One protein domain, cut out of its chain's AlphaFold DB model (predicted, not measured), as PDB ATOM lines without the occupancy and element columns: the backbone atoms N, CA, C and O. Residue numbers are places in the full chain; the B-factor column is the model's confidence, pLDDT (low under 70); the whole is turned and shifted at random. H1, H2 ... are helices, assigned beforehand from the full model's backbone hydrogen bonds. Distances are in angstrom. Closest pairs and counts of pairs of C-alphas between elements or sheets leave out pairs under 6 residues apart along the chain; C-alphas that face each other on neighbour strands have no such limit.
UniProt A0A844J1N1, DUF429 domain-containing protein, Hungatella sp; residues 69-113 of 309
ATOM      1  N   ASP A  69     110.568 144.479 120.970       75.62
ATOM      2  CA  ASP A  69     109.341 144.664 120.198       75.62
ATOM      3  C   ASP A  69     108.467 143.403 120.162       75.62
ATOM      4  O   ASP A  69     107.238 143.497 120.187       75.62
ATOM      5  N   LEU A  70     109.077 142.213 120.140       72.75
ATOM      6  CA  LEU A  70     108.352 140.944 120.178       72.75
ATOM      7  C   LEU A  70     107.777 140.673 121.563       72.75
ATOM      8  O   LEU A  70     106.614 140.292 121.661       72.75
ATOM      9  N   GLY A  71     108.552 140.915 122.623       72.88
ATOM     10  CA  GLY A  71     108.064 140.808 124.001       72.88
ATOM     11  C   GLY A  71     106.868 141.729 124.250       72.88
ATOM     12  O   GLY A  71     105.822 141.279 124.719       72.88
ATOM     13  N   ASN A  72     106.985 142.993 123.836       80.69
ATOM     14  CA  ASN A  72     105.914 143.981 123.951       80.69
ATOM     15  C   ASN A  72     104.678 143.563 123.149       80.69
ATOM     16  O   ASN A  72     103.564 143.585 123.673       80.69
ATOM     17  N   SER A  73     104.870 143.115 121.907       79.12
ATOM     18  CA  SER A  73     103.756 142.746 121.031       79.12
ATOM     19  C   SER A  73     103.031 141.484 121.492       79.12
ATOM     20  O   SER A  73     101.810 141.422 121.380       79.12
ATOM     21  N   LEU A  74     103.752 140.490 122.022       77.38
ATOM     22  CA  LEU A  74     103.162 139.238 122.507       77.38
ATOM     23  C   LEU A  74     102.452 139.392 123.854       77.38
ATOM     24  O   LEU A  74     101.512 138.647 124.118       77.38
ATOM     25  N   SER A  75     102.859 140.356 124.687       79.44
ATOM     26  CA  SER A  75     102.302 140.545 126.037       79.44
ATOM     27  C   SER A  75     100.780 140.752 126.056       79.44
ATOM     28  O   SER A  75     100.109 140.355 127.008       79.44
ATOM     29  N   SER A  76     100.232 141.336 124.988       78.06
ATOM     30  CA  SER A  76      98.805 141.620 124.821       78.06
ATOM     31  C   SER A  76      98.163 140.885 123.640       78.06
ATOM     32  O   SER A  76      97.026 141.192 123.277       78.06
ATOM     33  N   HIS A  77      98.883 139.969 122.987       80.25
ATOM     34  CA  HIS A  77      98.418 139.308 121.766       80.25
ATOM     35  C   HIS A  77      97.469 138.148 122.074       80.25
ATOM     36  O   HIS A  77      97.733 137.331 122.957       80.25
ATOM     37  N   LEU A  78      96.367 138.054 121.325       76.75
ATOM     38  CA  LEU A  78      95.467 136.901 121.374       76.75
ATOM     39  C   LEU A  78      95.684 135.990 120.164       76.75
ATOM     40  O   LEU A  78      95.895 136.446 119.038       76.75
ATOM     41  N   VAL A  79      95.545 134.682 120.389       62.12
ATOM     42  CA  VAL A  79      95.672 133.657 119.344       62.12
ATOM     43  C   VAL A  79      94.777 133.996 118.147       62.12
ATOM     44  O   VAL A  79      93.574 134.200 118.291       62.12
ATOM     45  N   GLY A  80      95.381 134.041 116.956       67.69
ATOM     46  CA  GLY A  80      94.699 134.352 115.694       67.69
ATOM     47  C   GLY A  80      94.712 135.831 115.290       67.69
ATOM     48  O   GLY A  80      94.277 136.145 114.184       67.69
ATOM     49  N   GLN A  81      95.229 136.736 116.126       73.75
ATOM     50  CA  GLN A  81      95.401 138.143 115.754       73.75
ATOM     51  C   GLN A  81      96.657 138.362 114.903       73.75
ATOM     52  O   GLN A  81      97.654 137.647 115.021       73.75
ATOM     53  N   THR A  82      96.639 139.388 114.056       74.19
ATOM     54  CA  THR A  82      97.828 139.837 113.328       74.19
ATOM     55  C   THR A  82      98.723 140.685 114.232       74.19
ATOM     56  O   THR A  82      98.241 141.477 115.038       74.19
ATOM     57  N   LEU A  83     100.040 140.526 114.095       76.75
ATOM     58  CA  LEU A  83     101.014 141.433 114.704       76.75
ATOM     59  C   LEU A  83     101.192 142.638 113.774       76.75
ATOM     60  O   LEU A  83     101.445 142.469 112.583       76.75
ATOM     61  N   SER A  84     101.025 143.849 114.305       76.31
ATOM     62  CA  SER A  84     101.078 145.100 113.533       76.31
ATOM     63  C   SER A  84     102.489 145.675 113.370       76.31
ATOM     64  O   SER A  84     102.681 146.616 112.602       76.31
ATOM     65  N   VAL A  85     103.472 145.130 114.088       75.56
ATOM     66  CA  VAL A  85     104.864 145.591 114.057       75.56
ATOM     67  C   VAL A  85     105.596 144.995 112.854       75.56
ATOM     68  O   VAL A  85     105.387 143.838 112.488       75.56
ATOM     69  N   GLU A  86     106.474 145.784 112.232       77.75
ATOM     70  CA  GLU A  86     107.303 145.327 111.116       77.75
ATOM     71  C   GLU A  86     108.134 144.098 111.522       77.75
ATOM     72  O   GLU A  86     108.792 144.086 112.564       77.75
ATOM     73  N   SER A  87     108.171 143.068 110.674       69.00
ATOM     74  CA  SER A  87     108.857 141.804 110.970       69.00
ATOM     75  C   SER A  87     110.339 141.984 111.320       69.00
ATOM     76  O   SER A  87     110.855 141.292 112.192       69.00
ATOM     77  N   ASN A  88     111.036 142.937 110.693       70.81
ATOM     78  CA  ASN A  88     112.439 143.202 111.018       70.81
ATOM     79  C   ASN A  88     112.629 143.788 112.420       70.81
ATOM     80  O   ASN A  88     113.699 143.609 112.996       70.81
ATOM     81  N   LEU A  89     111.636 144.504 112.947       72.38
ATOM     82  CA  LEU A  89     111.664 145.031 114.306       72.38
ATOM     83  C   LEU A  89     111.314 143.923 115.302       72.38
ATOM     84  O   LEU A  89     112.030 143.751 116.282       72.38
ATOM     85  N   LEU A  90     110.317 143.092 114.970       71.44
ATOM     86  CA  LEU A  90     109.912 141.934 115.771       71.44
ATOM     87  C   LEU A  90     111.010 140.879 115.933       71.44
ATOM     88  O   LEU A  90     111.133 140.304 117.002       71.44
ATOM     89  N   PHE A  91     111.790 140.568 114.897       70.19
ATOM     90  CA  PHE A  91     112.690 139.405 114.946       70.19
ATOM     91  C   PHE A  91     114.171 139.747 115.129       70.19
ATOM     92  O   PHE A  91     114.978 138.842 115.324       70.19
ATOM     93  N   ARG A  92     114.551 141.031 115.098       75.25
ATOM     94  CA  ARG A  92     115.950 141.446 115.295       75.25
ATOM     95  C   ARG A  92     116.137 142.045 116.677       75.25
ATOM     96  O   ARG A  92     115.470 143.021 117.016       75.25
ATOM     97  N   ARG A  93     117.086 141.503 117.435       75.06
ATOM     98  CA  ARG A  93     117.505 142.054 118.724       75.06
ATOM     99  C   ARG A  93     118.407 143.259 118.468       75.06
ATOM    100  O   ARG A  93     118.905 143.485 117.357       75.06
ATOM    101  N   GLU A  94     118.630 144.046 119.512       75.00
ATOM    102  CA  GLU A  94     119.468 145.243 119.416       75.00
ATOM    103  C   GLU A  94     120.910 144.894 119.011       75.00
ATOM    104  O   GLU A  94     121.530 145.602 118.216       75.00
ATOM    105  N   THR A  95     121.400 143.721 119.425       72.69
ATOM    106  CA  THR A  95     122.695 143.177 119.000       72.69
ATOM    107  C   THR A  95     122.778 142.973 117.482       72.69
ATOM    108  O   THR A  95     123.772 143.369 116.872       72.69
ATOM    109  N   GLU A  96     121.749 142.430 116.814       77.00
ATOM    110  CA  GLU A  96     121.755 142.318 115.345       77.00
ATOM    111  C   GLU A  96     121.750 143.684 114.658       77.00
ATOM    112  O   GLU A  96     122.404 143.852 113.622       77.00
ATOM    113  N   ARG A  97     121.016 144.658 115.208       80.81
ATOM    114  CA  ARG A  97     120.953 146.025 114.666       80.81
ATOM    115  C   ARG A  97     122.316 146.707 114.785       80.81
ATOM    116  O   ARG A  97     122.806 147.268 113.801       80.81
ATOM    117  N   PHE A  98     122.966 146.570 115.938       82.19
ATOM    118  CA  PHE A  98     124.311 147.073 116.192       82.19
ATOM    119  C   PHE A  98     125.361 146.438 115.267       82.19
ATOM    120  O   PHE A  98     126.118 147.164 114.616       82.19
ATOM    121  N   ILE A  99     125.386 145.103 115.143       78.56
ATOM    122  CA  ILE A  99     126.327 144.391 114.259       78.56
ATOM    123  C   ILE A  99     126.126 144.821 112.801       78.56
ATOM    124  O   ILE A  99     127.105 145.088 112.101       78.56
ATOM    125  N   LYS A 100     124.874 144.956 112.340       83.38
ATOM    126  CA  LYS A 100     124.575 145.425 110.981       83.38
ATOM    127  C   LYS A 100     125.087 146.840 110.742       83.38
ATOM    128  O   LYS A 100     125.718 147.085 109.718       83.38
ATOM    129  N   LYS A 101     124.823 147.758 111.673       86.00
ATOM    130  CA  LYS A 101     125.262 149.155 111.576       86.00
ATOM    131  C   LYS A 101     126.787 149.271 111.566       86.00
ATOM    132  O   LYS A 101     127.324 150.083 110.824       86.00
ATOM    133  N   THR A 102     127.462 148.459 112.373       80.88
ATOM    134  CA  THR A 102     128.910 148.564 112.599       80.88
ATOM    135  C   THR A 102     129.720 147.815 111.546       80.88
ATOM    136  O   THR A 102     130.709 148.335 111.040       80.88
ATOM    137  N   LEU A 103     129.310 146.594 111.200       80.81
ATOM    138  CA  LEU A 103     130.087 145.686 110.349       80.81
ATOM    139  C   LEU A 103     129.463 145.460 108.967       80.81
ATOM    140  O   LEU A 103     130.054 144.760 108.148       80.81
ATOM    141  N   GLY A 104     128.252 145.968 108.710       78.56
ATOM    142  CA  GLY A 104     127.505 145.703 107.474       78.56
ATOM    143  C   GLY A 104     127.037 144.249 107.322       78.56
ATOM    144  O   GLY A 104     126.555 143.864 106.261       78.56
ATOM    145  N   LYS A 105     127.181 143.422 108.365       69.19
ATOM    146  CA  LYS A 105     126.897 141.978 108.349       69.19
ATOM    147  C   LYS A 105     125.700 141.644 109.240       69.19
ATOM    148  O   LYS A 105     125.427 142.343 110.207       69.19
ATOM    149  N   GLN A 106     124.997 140.552 108.939       73.06
ATOM    150  CA  GLN A 106     123.907 140.020 109.775       73.06
ATOM    151  C   GLN A 106     124.081 138.507 110.004       73.06
ATOM    152  O   GLN A 106     123.348 137.713 109.416       73.06
ATOM    153  N   PRO A 107     125.077 138.081 110.801       59.94
ATOM    154  CA  PRO A 107     125.433 136.666 110.938       59.94
ATOM    155  C   PRO A 107     124.474 135.850 111.826       59.94
ATOM    156  O   PRO A 107     124.410 134.640 111.662       59.94
ATOM    157  N   LEU A 108     123.719 136.491 112.727       59.72
ATOM    158  CA  LEU A 108     122.845 135.828 113.719       59.72
ATOM    159  C   LEU A 108     121.352 135.822 113.346       59.72
ATOM    160  O   LEU A 108     120.513 135.327 114.090       59.72
ATOM    161  N   ASP A 109     121.019 136.392 112.195       61.59
ATOM    162  CA  ASP A 109     119.661 136.477 111.666       61.59
ATOM    163  C   ASP A 109     119.353 135.134 110.977       61.59
ATOM    164  O   ASP A 109     119.782 134.905 109.853       61.59
ATOM    165  N   VAL A 110     118.712 134.191 111.667       52.06
ATOM    166  CA  VAL A 110     118.287 132.892 111.101       52.06
ATOM    167  C   VAL A 110     116.832 132.623 111.499       52.06
ATOM    168  O   VAL A 110     116.500 131.592 112.071       52.06
ATOM    169  N   GLY A 111     115.956 133.605 111.278       47.66
ATOM    170  CA  GLY A 111     114.527 133.473 111.541       47.66
ATOM    171  C   GLY A 111     113.751 132.945 110.331       47.66
ATOM    172  O   GLY A 111     114.253 132.874 109.204       47.66
ATOM    173  N   ALA A 112     112.473 132.622 110.553       45.81
ATOM    174  CA  ALA A 112     111.501 132.331 109.491       45.81
ATOM    175  C   ALA A 112     111.399 133.469 108.450       45.81
ATOM    176  O   ALA A 112     110.966 133.249 107.321       45.81
ATOM    177  N   ASP A 113     111.867 134.669 108.799       41.22
ATOM    178  CA  ASP A 113     112.005 135.818 107.917       41.22
ATOM    179  C   ASP A 113     112.994 135.577 106.758       41.22
ATOM    180  O   ASP A 113     112.803 136.137 105.685       41.22
TER     181      ASP A 113
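Overview. This is residues 69 to 113 of the 309 residues of the protein "DUF429 domain-containing protein" of Hungatella sp (UniProt A0A844J1N1). Three short helices are strung out one after another along a long, loose shape, with H1 and H2 meeting at close range and H3 set off on its own toward one end. Between H1 and H2 the chain swings out in a wide loop, of which residues 75 to 82 stick out at the other end, and after H3 the tail, residues 104 to 113, folds back along the length toward H2. The printed part has 45 residues with three named helices in the order H1, H2, H3 and no named strand; the class is all helix, though under half of the residues, 22 of 45, are in named elements. The whole is loose, with a radius of gyration of the C-alphas of 12.4 A, and its C-alphas span 37 by 18 by 13 A.

Arrangement. Start at the first printed residue, where H1 covers residues 69 to 75, and look on to H2, residues 87 to 91. These two touch, with 5 pairs of C-alphas within 8 A; the closest C-alphas are those of Leu 70 and Leu 90, 4.8 A apart. Their centres are 10.6 A apart. Go on to H3, residues 94 to 103, which touches no helix: H1 and H3 are apart, and H2 and H3 are apart too, though a tight link joins them. Check the backbones next: in H1, H2 and H3 every O i to N i+4 pair is within hydrogen-bond range.

Along the chain. Find C-alpha 69 at (109.341, 144.664, 120.198); from there H1 runs 10.0 A to C-alpha 75 at (102.302, 140.545, 126.037). Pass along the next 11 residues to C-alpha 87 at (108.857, 141.804, 110.970), where H2 begins, a helix of 5 residues that ends at Phe 91. After 2 more residues comes H3, the longest helix with 10 residues, which runs 14.0 A from Glu 94 to C-alpha 103 at (130.087, 145.686, 110.349).

Size, cuts and confidence. Look at the C-alphas of Val 79 and Leu 103, the two farthest apart, at 37.5 A; the first and last printed C-alphas, those of Asp 69 and Asp 113, are 15.4 A apart. The link from H1 to H2 is long. Residues 75 to 82, of which 75 belongs to H1, stand free; without them the body spans 30 by 17 by 13 A. The printed part has no cut. In the B-factor column you will find a mean pLDDT of 72.2 for the printed part of this model, with values under 70 at residues 79 to 80, 87, 105 and 107 to 113.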